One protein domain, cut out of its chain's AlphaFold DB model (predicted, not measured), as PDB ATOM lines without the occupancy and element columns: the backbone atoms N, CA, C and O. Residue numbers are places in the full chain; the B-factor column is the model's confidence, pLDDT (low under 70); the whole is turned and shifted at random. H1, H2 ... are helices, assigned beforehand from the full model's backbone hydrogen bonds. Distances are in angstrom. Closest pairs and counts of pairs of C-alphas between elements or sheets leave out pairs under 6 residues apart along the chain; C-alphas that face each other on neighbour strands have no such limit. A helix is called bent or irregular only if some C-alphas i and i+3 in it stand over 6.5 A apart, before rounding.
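Overview. This is residues 29 to 114 of the 126 residues of an uncharacterized protein of marine sediment metagenome (UniProt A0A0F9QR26). One long helix, H2, runs through the middle of a three-tiered body, with H1 crossing it on one side and the short H3 and H4 crossing it on the opposite side. H3 and H4 make a pair running opposite ways, and the loop of residues 41 to 55, which joins H1 to H2, extends the body at one end of its longest axis. The printed part has 86 residues with four named helices in the order H1, H2, H3, H4 and no named strand; the class is all helix. It is compact, with a radius of gyration of the C-alphas of 12.4 A, and elongated in outline, spanning 41 by 25 by 24 A.

Along the chain. H1 holds residues 29 to 40 and measures 16.3 A from first to last C-alpha, beginning at C-alpha 29 at (127.576, -24.675, -48.867). H2, residues 56 to 74, is the longest helix at 27.0 A and begins at C-alpha 56 at (125.717, -9.493, -34.605). H3, residues 87 to 94, is irregular: C-alphas 89 and 92 are 7.0 A apart. H4, residues 100 to 112, is 18.3 A long and ends at C-alpha 112 at (138.556, -35.295, -29.356).

Arrangement. H2 is the hub, touching the three other helices. H1 touches it with residues 30 to 35 alone, opposite ways at a steep tilt of 45 degrees; their closest C-alphas, Val 31 and Cys 66, are 5.1 A apart. H3 touches residues 57 to 65 of H2 about perpendicular, at 89 degrees, with the C-alphas of Gly 61 and Leu 94 closest at 4.0 A. H2 and H4 only just touch, with 3 pairs of C-alphas within 8 A; they run the same way at a steep tilt of 67 degrees, and their closest C-alphas, Leu 68 and Ile 104, are 7.1 A apart. H3 and H4 are close but not clearly touching, opposite ways at a shallow tilt of 23 degrees, with the C-alphas of Tyr 93 and Leu 103 closest at 6.5 A. H1 is apart from H3 and from H4. In H1, H2 and H4 every O i to N i+4 pair is within hydrogen-bond range; in H3 it is 2 of 4, beside 3 of 5 O i to N i+3 pairs.

Size, cuts and confidence. The two C-alphas farthest apart, those of Asp 48 and Gly 76, are 41.0 A from each other. The links from H1 to H2, residues 41 to 55, and from H2 to H3, residues 75 to 86, are long, while that from H3 to H4 is tight. In the first of these, residues 44 to 45 make a short antiparallel pairing with residues 50 to 51. The printed part has no cut. Its mean pLDDT is 91.9, and residues 96 to 97 and residue 114 are under 70.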
ATOM      1  N   SER A  29     128.721 -23.856 -49.283       90.75
ATOM      2  CA  SER A  29     127.576 -24.675 -48.867       90.75
ATOM      3  C   SER A  29     127.725 -25.214 -47.445       90.75
ATOM      4  O   SER A  29     126.859 -24.948 -46.627       90.75
ATOM      5  N   LEU A  30     128.838 -25.874 -47.094       93.12
ATOM      6  CA  LEU A  30     129.036 -26.403 -45.732       93.12
ATOM      7  C   LEU A  30     129.040 -25.309 -44.662       93.12
ATOM      8  O   LEU A  30     128.579 -25.536 -43.544       93.12
ATOM      9  N   VAL A  31     129.569 -24.125 -44.982       96.12
ATOM     10  CA  VAL A  31     129.566 -22.995 -44.043       96.12
ATOM     11  C   VAL A  31     128.138 -22.528 -43.774       96.12
ATOM     12  O   VAL A  31     127.777 -22.308 -42.618       96.12
ATOM     13  N   GLU A  32     127.339 -22.395 -44.830       96.56
ATOM     14  CA  GLU A  32     125.944 -21.975 -44.740       96.56
ATOM     15  C   GLU A  32     125.074 -23.047 -44.067       96.56
ATOM     16  O   GLU A  32     124.292 -22.728 -43.175       96.56
ATOM     17  N   ASP A  33     125.275 -24.323 -44.398       97.00
ATOM     18  CA  ASP A  33     124.578 -25.453 -43.778       97.00
ATOM     19  C   ASP A  33     124.883 -25.535 -42.275       97.00
ATOM     20  O   ASP A  33     123.965 -25.634 -41.461       97.00
ATOM     21  N   CYS A  34     126.157 -25.405 -41.881       97.56
ATOM     22  CA  CYS A  34     126.562 -25.329 -40.475       97.56
ATOM     23  C   CYS A  34     125.921 -24.140 -39.750       97.56
ATOM     24  O   CYS A  34     125.442 -24.275 -38.622       97.56
ATOM     25  N   PHE A  35     125.895 -22.968 -40.390       97.38
ATOM     26  CA  PHE A  35     125.309 -21.770 -39.800       97.38
ATOM     27  C   PHE A  35     123.792 -21.911 -39.609       97.38
ATOM     28  O   PHE A  35     123.268 -21.546 -38.554       97.38
ATOM     29  N   ASN A  36     123.093 -22.468 -40.600       97.00
ATOM     30  CA  ASN A  36     121.651 -22.693 -40.553       97.00
ATOM     31  C   ASN A  36     121.271 -23.749 -39.518       97.00
ATOM     32  O   ASN A  36     120.329 -23.540 -38.749       97.00
ATOM     33  N   GLU A  37     122.043 -24.831 -39.433       97.12
ATOM     34  CA  GLU A  37     121.888 -25.843 -38.394       97.12
ATOM     35  C   GLU A  37     122.035 -25.217 -37.001       97.12
ATOM     36  O   GLU A  37     121.112 -25.322 -36.194       97.12
ATOM     37  N   TRP A  38     123.106 -24.457 -36.740       96.38
ATOM     38  CA  TRP A  38     123.277 -23.748 -35.467       96.38
ATOM     39  C   TRP A  38     122.112 -22.798 -35.161       96.38
ATOM     40  O   TRP A  38     121.581 -22.803 -34.049       96.38
ATOM     41  N   SER A  39     121.700 -21.989 -36.142       95.81
ATOM     42  CA  SER A  39     120.616 -21.011 -35.988       95.81
ATOM     43  C   SER A  39     119.301 -21.691 -35.589       95.81
ATOM     44  O   SER A  39     118.571 -21.189 -34.730       95.81
ATOM     45  N   SER A  40     119.035 -22.881 -36.139       95.81
ATOM     46  CA  SER A  40     117.845 -23.680 -35.824       95.81
ATOM     47  C   SER A  40     117.791 -24.172 -34.370       95.81
ATOM     48  O   SER A  40     116.705 -24.442 -33.860       95.81
ATOM     49  N   ARG A  41     118.930 -24.214 -33.658       94.19
ATOM     50  CA  ARG A  41     119.001 -24.640 -32.247       94.19
ATOM     51  C   ARG A  41     118.382 -23.639 -31.269       94.19
ATOM     52  O   ARG A  41     118.276 -23.949 -30.085       94.19
ATOM     53  N   GLY A  42     118.013 -22.435 -31.719       95.06
ATOM     54  CA  GLY A  42     117.259 -21.474 -30.901       95.06
ATOM     55  C   GLY A  42     117.999 -21.003 -29.646       95.06
ATOM     56  O   GLY A  42     117.388 -20.750 -28.612       95.06
ATOM     57  N   TRP A  43     119.326 -20.922 -29.723       94.50
ATOM     58  CA  TRP A  43     120.205 -20.473 -28.647       94.50
ATOM     59  C   TRP A  43     119.804 -19.079 -28.135       94.50
ATOM     60  O   TRP A  43     119.655 -18.160 -28.937       94.50
ATOM     61  N   VAL A  44     119.650 -18.916 -26.816       94.44
ATOM     62  CA  VAL A  44     119.280 -17.648 -26.155       94.44
ATOM     63  C   VAL A  44     120.359 -17.165 -25.182       94.44
ATOM     64  O   VAL A  44     121.014 -17.971 -24.529       94.44
ATOM     65  N   LEU A  45     120.533 -15.851 -25.081       88.44
ATOM     66  CA  LEU A  45     121.481 -15.168 -24.202       88.44
ATOM     67  C   LEU A  45     120.721 -14.284 -23.212       88.44
ATOM     68  O   LEU A  45     119.669 -13.752 -23.556       88.44
ATOM     69  N   GLY A  46     121.302 -14.087 -22.029       86.69
ATOM     70  CA  GLY A  46     120.761 -13.184 -21.014       86.69
ATOM     71  C   GLY A  46     119.472 -13.677 -20.353       86.69
ATOM     72  O   GLY A  46     118.883 -14.691 -20.730       86.69
ATOM     73  N   GLU A  47     119.038 -12.940 -19.334       88.50
ATOM     74  CA  GLU A  47     117.779 -13.198 -18.621       88.50
ATOM     75  C   GLU A  47     116.551 -12.862 -19.480       88.50
ATOM     76  O   GLU A  47     115.496 -13.480 -19.343       88.50
ATOM     77  N   ASP A  48     116.706 -11.924 -20.415       93.25
ATOM     78  CA  ASP A  48     115.682 -11.497 -21.371       93.25
ATOM     79  C   ASP A  48     115.431 -12.518 -22.494       93.25
ATOM     80  O   ASP A  48     114.516 -12.345 -23.301       93.25
ATOM     81  N   ARG A  49     116.215 -13.606 -22.530       92.75
ATOM     82  CA  ARG A  49     116.126 -14.698 -23.507       92.75
ATOM     83  C   ARG A  49     116.298 -14.228 -24.952       92.75
ATOM     84  O   ARG A  49     115.706 -14.809 -25.868       92.75
ATOM     85  N   THR A  50     117.120 -13.207 -25.178       93.94
ATOM     86  CA  THR A  50     117.416 -12.733 -26.531       93.94
ATOM     87  C   THR A  50     118.045 -13.848 -27.367       93.94
ATOM     88  O   THR A  50     119.044 -14.449 -26.975       93.94
ATOM     89  N   LEU A  51     117.492 -14.126 -28.552       95.31
ATOM     90  CA  LEU A  51     118.071 -15.106 -29.475       95.31
ATOM     91  C   LEU A  51     119.504 -14.704 -29.856       95.31
ATOM     92  O   LEU A  51     119.749 -13.597 -30.337       95.31
ATOM     93  N   ALA A  52     120.450 -15.628 -29.718       94.31
ATOM     94  CA  ALA A  52     121.853 -15.425 -30.068       94.31
ATOM     95  C   ALA A  52     122.033 -15.101 -31.562       94.31
ATOM     96  O   ALA A  52     122.917 -14.329 -31.931       94.31
ATOM     97  N   SER A  53     121.146 -15.606 -32.426       94.69
ATOM     98  CA  SER A  53     121.082 -15.260 -33.854       94.69
ATOM     99  C   SER A  53     120.712 -13.791 -34.117       94.69
ATOM    100  O   SER A  53     121.015 -13.254 -35.185       94.69
ATOM    101  N   ASN A  54     120.151 -13.080 -33.136       95.12
ATOM    102  CA  ASN A  54     119.912 -11.640 -33.242       95.12
ATOM    103  C   ASN A  54     121.160 -10.812 -32.897       95.12
ATOM    104  O   ASN A  54     121.266  -9.664 -33.326       95.12
ATOM    105  N   ILE A  55     122.155 -11.395 -32.222       92.88
ATOM    106  CA  ILE A  55     123.373 -10.694 -31.806       92.88
ATOM    107  C   ILE A  55     124.433 -10.756 -32.913       92.88
ATOM    108  O   ILE A  55     124.937 -11.820 -33.272       92.88
ATOM    109  N   ALA A  56     124.804  -9.594 -33.461       92.81
ATOM    110  CA  ALA A  56     125.717  -9.493 -34.605       92.81
ATOM    111  C   ALA A  56     127.101 -10.114 -34.345       92.81
ATOM    112  O   ALA A  56     127.603 -10.869 -35.179       92.81
ATOM    113  N   VAL A  57     127.690  -9.844 -33.175       90.31
ATOM    114  CA  VAL A  57     128.977 -10.429 -32.762       90.31
ATOM    115  C   VAL A  57     128.900 -11.953 -32.705       90.31
ATOM    116  O   VAL A  57     129.783 -12.629 -33.224       90.31
ATOM    117  N   PHE A  58     127.812 -12.489 -32.151       92.31
ATOM    118  CA  PHE A  58     127.633 -13.927 -31.997       92.31
ATOM    119  C   PHE A  58     127.498 -14.611 -33.363       92.31
ATOM    120  O   PHE A  58     128.201 -15.579 -33.642       92.31
ATOM    121  N   LYS A  59     126.690 -14.041 -34.268       94.38
ATOM    122  CA  LYS A  59     126.588 -14.503 -35.662       94.38
ATOM    123  C   LYS A  59     127.937 -14.523 -36.374       94.38
ATOM    124  O   LYS A  59     128.254 -15.504 -37.042       94.38
ATOM    125  N   SER A  60     128.706 -13.442 -36.259       93.69
ATOM    126  CA  SER A  60     130.013 -13.326 -36.914       93.69
ATOM    127  C   SER A  60     130.986 -14.392 -36.407       93.69
ATOM    128  O   SER A  60     131.598 -15.106 -37.203       93.69
ATOM    129  N   GLY A  61     131.052 -14.575 -35.084       94.50
ATOM    130  CA  GLY A  61     131.853 -15.628 -34.466       94.50
ATOM    131  C   GLY A  61     131.445 -17.024 -34.939       94.50
ATOM    132  O   GLY A  61     132.305 -17.824 -35.300       94.50
ATOM    133  N   ILE A  62     130.141 -17.312 -35.000       96.12
ATOM    134  CA  ILE A  62     129.651 -18.625 -35.438       96.12
ATOM    135  C   ILE A  62     130.000 -18.877 -36.903       96.12
ATOM    136  O   ILE A  62     130.503 -19.951 -37.225       96.12
ATOM    137  N   LYS A  63     129.811 -17.888 -37.788       95.50
ATOM    138  CA  LYS A  63     130.216 -18.012 -39.197       95.50
ATOM    139  C   LYS A  63     131.700 -18.336 -39.328       95.50
ATOM    140  O   LYS A  63     132.070 -19.189 -40.130       95.50
ATOM    141  N   ARG A  64     132.545 -17.707 -38.507       95.00
ATOM    142  CA  ARG A  64     133.980 -18.003 -38.465       95.00
ATOM    143  C   ARG A  64     134.260 -19.433 -38.000       95.00
ATOM    144  O   ARG A  64     135.091 -20.104 -38.605       95.00
ATOM    145  N   VAL A  65     133.561 -19.920 -36.976       95.56
ATOM    146  CA  VAL A  65     133.693 -21.314 -36.521       95.56
ATOM    147  C   VAL A  65     133.262 -22.289 -37.615       95.56
ATOM    148  O   VAL A  65     134.017 -23.208 -37.918       95.56
ATOM    149  N   CYS A  66     132.112 -22.070 -38.255       96.62
ATOM    150  CA  CYS A  66     131.646 -22.897 -39.368       96.62
ATOM    151  C   CYS A  66     132.646 -22.906 -40.534       96.62
ATOM    152  O   CYS A  66     132.948 -23.967 -41.072       96.62
ATOM    153  N   ALA A  67     133.236 -21.755 -40.876       95.56
ATOM    154  CA  ALA A  67     134.277 -21.672 -41.898       95.56
ATOM    155  C   ALA A  67     135.520 -22.505 -41.547       95.56
ATOM    156  O   ALA A  67     136.042 -23.224 -42.399       95.56
ATOM    157  N   LEU A  68     135.978 -22.454 -40.291       95.88
ATOM    158  CA  LEU A  68     137.128 -23.244 -39.843       95.88
ATOM    159  C   LEU A  68     136.822 -24.741 -39.800       95.88
ATOM    160  O   LEU A  68     137.642 -25.532 -40.254       95.88
ATOM    161  N   ARG A  69     135.645 -25.143 -39.312       95.38
ATOM    162  CA  ARG A  69     135.237 -26.556 -39.310       95.38
ATOM    163  C   ARG A  69     135.114 -27.107 -40.727       95.38
ATOM    164  O   ARG A  69     135.643 -28.180 -40.991       95.38
ATOM    165  N   ALA A  70     134.515 -26.351 -41.648       96.25
ATOM    166  CA  ALA A  70     134.443 -26.727 -43.058       96.25
ATOM    167  C   ALA A  70     135.841 -26.872 -43.686       96.25
ATOM    168  O   ALA A  70     136.101 -27.865 -44.358       96.25
ATOM    169  N   LYS A  71     136.761 -25.935 -43.416       95.25
ATOM    170  CA  LYS A  71     138.163 -26.018 -43.865       95.25
ATOM    171  C   LYS A  71     138.846 -27.295 -43.359       95.25
ATOM    172  O   LYS A  71     139.449 -28.006 -44.154       95.25
ATOM    173  N   LEU A  72     138.723 -27.597 -42.065       94.75
ATOM    174  CA  LEU A  72     139.344 -28.775 -41.447       94.75
ATOM    175  C   LEU A  72     138.745 -30.090 -41.982       94.75
ATOM    176  O   LEU A  72     139.486 -31.007 -42.342       94.75
ATOM    177  N   PHE A  73     137.419 -30.153 -42.112       94.94
ATOM    178  CA  PHE A  73     136.712 -31.296 -42.695       94.94
ATOM    179  C   PHE A  73     137.151 -31.551 -44.144       94.94
ATOM    180  O   PHE A  73     137.485 -32.675 -44.511       94.94
ATOM    181  N   MET A  74     137.225 -30.499 -44.963       94.81
ATOM    182  CA  MET A  74     137.656 -30.608 -46.360       94.81
ATOM    183  C   MET A  74     139.133 -30.975 -46.516       94.81
ATOM    184  O   MET A  74     139.491 -31.593 -47.514       94.81
ATOM    185  N   SER A  75     139.985 -30.659 -45.534       93.94
ATOM    186  CA  SER A  75     141.370 -31.149 -45.509       93.94
ATOM    187  C   SER A  75     141.507 -32.627 -45.117       93.94
ATOM    188  O   SER A  75     142.624 -33.136 -45.058       93.94
ATOM    189  N   GLY A  76     140.394 -33.325 -44.863       92.06
ATOM    190  CA  GLY A  76     140.384 -34.739 -44.491       92.06
ATOM    191  C   GLY A  76     140.688 -34.993 -43.015       92.06
ATOM    192  O   GLY A  76     140.960 -36.134 -42.643       92.06
ATOM    193  N   GLU A  77     140.652 -33.961 -42.164       93.00
ATOM    194  CA  GLU A  77     140.689 -34.179 -40.719       93.00
ATOM    195  C   GLU A  77     139.388 -34.858 -40.268       93.00
ATOM    196  O   GLU A  77     138.312 -34.589 -40.805       93.00
ATOM    197  N   ASN A  78     139.470 -35.723 -39.253       91.25
ATOM    198  CA  ASN A  78     138.300 -36.367 -38.652       91.25
ATOM    199  C   ASN A  78     137.540 -35.377 -37.750       91.25
ATOM    200  O   ASN A  78     137.543 -35.520 -36.533       91.25
ATOM    201  N   ILE A  79     136.974 -34.329 -38.351       92.06
ATOM    202  CA  ILE A  79     136.258 -33.242 -37.680       92.06
ATOM    203  C   ILE A  79     134.922 -33.033 -38.382       92.06
ATOM    204  O   ILE A  79     134.893 -32.712 -39.566       92.06
ATOM    205  N   SER A  80     133.807 -33.135 -37.657       93.19
ATOM    206  CA  SER A  80     132.485 -32.817 -38.216       93.19
ATOM    207  C   SER A  80     132.415 -31.370 -38.744       93.19
ATOM    208  O   SER A  80     132.857 -30.450 -38.046       93.19
ATOM    209  N   PRO A  81     131.796 -31.096 -39.909       94.00
ATOM    210  CA  PRO A  81     131.635 -29.726 -40.400       94.00
ATOM    211  C   PRO A  81     130.642 -28.898 -39.556       94.00
ATOM    212  O   PRO A  81     130.628 -27.674 -39.664       94.00
ATOM    213  N   TYR A  82     129.856 -29.535 -38.676       95.94
ATOM    214  CA  TYR A  82     128.838 -28.899 -37.828       95.94
ATOM    215  C   TYR A  82     129.335 -28.631 -36.406       95.94
ATOM    216  O   TYR A  82     130.167 -29.369 -35.875       95.94
ATOM    217  N   ILE A  83     128.778 -27.615 -35.743       94.94
ATOM    218  CA  ILE A  83     129.146 -27.257 -34.366       94.94
ATOM    219  C   ILE A  83     128.723 -28.359 -33.385       94.94
ATOM    220  O   ILE A  83     127.537 -28.601 -33.181       94.94
ATOM    221  N   GLN A  84     129.694 -28.969 -32.709       93.88
ATOM    222  CA  GLN A  84     129.450 -29.979 -31.665       93.88
ATOM    223  C   GLN A  84     129.428 -29.391 -30.241       93.88
ATOM    224  O   GLN A  84     128.989 -30.038 -29.295       93.88
ATOM    225  N   ALA A  85     129.901 -28.154 -30.068       92.00
ATOM    226  CA  ALA A  85     129.972 -27.497 -28.767       92.00
ATOM    227  C   ALA A  85     128.610 -26.949 -28.314       92.00
ATOM    228  O   ALA A  85     127.805 -26.483 -29.126       92.00
ATOM    229  N   SER A  86     128.391 -26.926 -26.998       92.25
ATOM    230  CA  SER A  86     127.304 -26.154 -26.393       92.25
ATOM    231  C   SER A  86     127.619 -24.652 -26.393       92.25
ATOM    232  O   SER A  86     128.767 -24.232 -26.572       92.25
ATOM    233  N   MET A  87     126.597 -23.821 -26.166       90.69
ATOM    234  CA  MET A  87     126.760 -22.365 -26.122       90.69
ATOM    235  C   MET A  87     127.814 -21.896 -25.106       90.69
ATOM    236  O   MET A  87     128.670 -21.102 -25.503       90.69
ATOM    237  N   PRO A  88     127.823 -22.361 -23.839       90.44
ATOM    238  CA  PRO A  88     128.800 -21.880 -22.860       90.44
ATOM    239  C   PRO A  88     130.245 -22.211 -23.242       90.44
ATOM    240  O   PRO A  88     131.159 -21.455 -22.926       90.44
ATOM    241  N   GLU A  89     130.461 -23.322 -23.946       91.38
ATOM    242  CA  GLU A  89     131.797 -23.763 -24.343       91.38
ATOM    243  C   GLU A  89     132.378 -22.918 -25.469       91.38
ATOM    244  O   GLU A  89     133.568 -22.607 -25.464       91.38
ATOM    245  N   ILE A  90     131.543 -22.573 -26.450       91.56
ATOM    246  CA  ILE A  90     131.977 -21.846 -27.641       91.56
ATOM    247  C   ILE A  90     131.986 -20.331 -27.425       91.56
ATOM    248  O   ILE A  90     132.828 -19.654 -28.010       91.56
ATOM    249  N   ALA A  91     131.105 -19.797 -26.569       90.19
ATOM    250  CA  ALA A  91     130.923 -18.358 -26.372       90.19
ATOM    251  C   ALA A  91     132.229 -17.571 -26.131       90.19
ATOM    252  O   ALA A  91     132.398 -16.547 -26.796       90.19
ATOM    253  N   PRO A  92     133.193 -18.031 -25.304       88.75
ATOM    254  CA  PRO A  92     134.455 -17.315 -25.090       88.75
ATOM    255  C   PRO A  92     135.275 -17.085 -26.368       88.75
ATOM    256  O   PRO A  92     136.067 -16.149 -26.431       88.75
ATOM    257  N   TYR A  93     135.076 -17.916 -27.393       90.00
ATOM    258  CA  TYR A  93     135.844 -17.892 -28.638       90.00
ATOM    259  C   TYR A  93     135.131 -17.166 -29.789       90.00
ATOM    260  O   TYR A  93     135.731 -16.943 -30.838       90.00
ATOM    261  N   LEU A  94     133.855 -16.794 -29.621       89.25
ATOM    262  CA  LEU A  94     133.069 -16.124 -30.668       89.25
ATOM    263  C   LEU A  94     133.379 -14.632 -30.794       89.25
ATOM    264  O   LEU A  94     133.060 -14.009 -31.808       89.25
ATOM    265  N   TYR A  95     134.001 -14.051 -29.775       80.31
ATOM    266  CA  TYR A  95     134.414 -12.659 -29.794       80.31
ATOM    267  C   TYR A  95     135.665 -12.493 -30.664       80.31
ATOM    268  O   TYR A  95     136.567 -13.329 -30.671       80.31
ATOM    269  N   SER A  96     135.731 -11.383 -31.400       66.06
ATOM    270  CA  SER A  96     136.728 -11.111 -32.449       66.06
ATOM    271  C   SER A  96     138.196 -11.134 -32.002       66.06
ATOM    272  O   SER A  96     139.077 -11.059 -32.851       66.06
ATOM    273  N   ALA A  97     138.467 -11.228 -30.700       68.44
ATOM    274  CA  ALA A  97     139.811 -11.271 -30.135       68.44
ATOM    275  C   ALA A  97     140.488 -12.651 -30.225       68.44
ATOM    276  O   ALA A  97     141.707 -12.721 -30.109       68.44
ATOM    277  N   ALA A  98     139.739 -13.741 -30.426       75.88
ATOM    278  CA  ALA A  98     140.357 -15.056 -30.587       75.88
ATOM    279  C   ALA A  98     141.108 -15.124 -31.927       75.88
ATOM    280  O   ALA A  98     140.529 -14.850 -32.981       75.88
ATOM    281  N   ASP A  99     142.382 -15.504 -31.925       86.88
ATOM    282  CA  ASP A  99     143.114 -15.806 -33.155       86.88
ATOM    283  C   ASP A  99     142.643 -17.146 -33.766       86.88
ATOM    284  O   ASP A  99     141.928 -17.932 -33.137       86.88
ATOM    285  N   GLU A 100     142.976 -17.392 -35.038       89.25
ATOM    286  CA  GLU A 100     142.555 -18.611 -35.749       89.25
ATOM    287  C   GLU A 100     143.085 -19.888 -35.081       89.25
ATOM    288  O   GLU A 100     142.350 -20.871 -34.989       89.25
ATOM    289  N   GLN A 101     144.309 -19.873 -34.546       91.06
ATOM    290  CA  GLN A 101     144.925 -21.054 -33.945       91.06
ATOM    291  C   GLN A 101     144.255 -21.433 -32.621       91.06
ATOM    292  O   GLN A 101     144.020 -22.618 -32.363       91.06
ATOM    293  N   SER A 102     143.887 -20.444 -31.806       90.56
ATOM    294  CA  SER A 102     143.089 -20.655 -30.594       90.56
ATOM    295  C   SER A 102     141.735 -21.298 -30.907       90.56
ATOM    296  O   SER A 102     141.317 -22.233 -30.221       90.56
ATOM    297  N   LEU A 103     141.072 -20.859 -31.983       92.38
ATOM    298  CA  LEU A 103     139.811 -21.446 -32.450       92.38
ATOM    299  C   LEU A 103     139.973 -22.869 -32.991       92.38
ATOM    300  O   LEU A 103     139.149 -23.730 -32.691       92.38
ATOM    301  N   ILE A 104     141.033 -23.143 -33.751       94.25
ATOM    302  CA  ILE A 104     141.336 -24.498 -34.231       94.25
ATOM    303  C   ILE A 104     141.613 -25.428 -33.046       94.25
ATOM    304  O   ILE A 104     141.072 -26.529 -32.989       94.25
ATOM    305  N   THR A 105     142.397 -24.972 -32.069       94.12
ATOM    306  CA  THR A 105     142.696 -25.736 -30.847       94.12
ATOM    307  C   THR A 105     141.416 -26.058 -30.076       94.12
ATOM    308  O   THR A 105     141.215 -27.192 -29.646       94.12
ATOM    309  N   PHE A 106     140.514 -25.079 -29.951       93.25
ATOM    310  CA  PHE A 106     139.179 -25.279 -29.393       93.25
ATOM    311  C   PHE A 106     138.380 -26.341 -30.162       93.25
ATOM    312  O   PHE A 106     137.863 -27.269 -29.545       93.25
ATOM    313  N   ILE A 107     138.295 -26.221 -31.492       94.50
ATOM    314  CA  ILE A 107     137.547 -27.146 -32.357       94.50
ATOM    315  C   ILE A 107     138.047 -28.582 -32.179       94.50
ATOM    316  O   ILE A 107     137.228 -29.471 -31.961       94.50
ATOM    317  N   LYS A 108     139.369 -28.788 -32.219       94.25
ATOM    318  CA  LYS A 108     139.993 -30.110 -32.060       94.25
ATOM    319  C   LYS A 108     139.690 -30.709 -30.693       94.25
ATOM    320  O   LYS A 108     139.186 -31.818 -30.617       94.25
ATOM    321  N   ARG A 109     139.841 -29.921 -29.624       92.94
ATOM    322  CA  ARG A 109     139.493 -30.354 -28.261       92.94
ATOM    323  C   ARG A 109     138.032 -30.799 -28.130       92.94
ATOM    324  O   ARG A 109     137.750 -31.733 -27.389       92.94
ATOM    325  N   ILE A 110     137.098 -30.098 -28.780       92.19
ATOM    326  CA  ILE A 110     135.675 -30.470 -28.753       92.19
ATOM    327  C   ILE A 110     135.433 -31.779 -29.509       92.19
ATOM    328  O   ILE A 110     134.620 -32.576 -29.053       92.19
ATOM    329  N   GLU A 111     136.128 -32.001 -30.624       89.38
ATOM    330  CA  GLU A 111     136.017 -33.239 -31.400       89.38
ATOM    331  C   GLU A 111     136.614 -34.440 -30.650       89.38
ATOM    332  O   GLU A 111     135.965 -35.473 -30.501       89.38
ATOM    333  N   ASP A 112     137.814 -34.264 -30.089       87.12
ATOM    334  CA  ASP A 112     138.556 -35.295 -29.356       87.12
ATOM    335  C   ASP A 112     137.835 -35.756 -28.081       87.12
ATOM    336  O   ASP A 112     138.114 -36.831 -27.550       87.12
ATOM    337  N   ARG A 113     136.893 -34.951 -27.576       80.62
ATOM    338  CA  ARG A 113     136.091 -35.298 -26.400       80.62
ATOM    339  C   ARG A 113     135.202 -36.532 -26.634       80.62
ATOM    340  O   ARG A 113     134.871 -37.204 -25.652       80.62
ATOM    341  N   GLY A 114     134.828 -36.841 -27.882       64.38
ATOM    342  CA  GLY A 114     133.885 -37.923 -28.199       64.38
ATOM    343  C   GLY A 114     132.544 -37.800 -27.452       64.38
ATOM    344  O   GLY A 114     132.305 -36.810 -26.760       64.38
TER     345      GLY A 114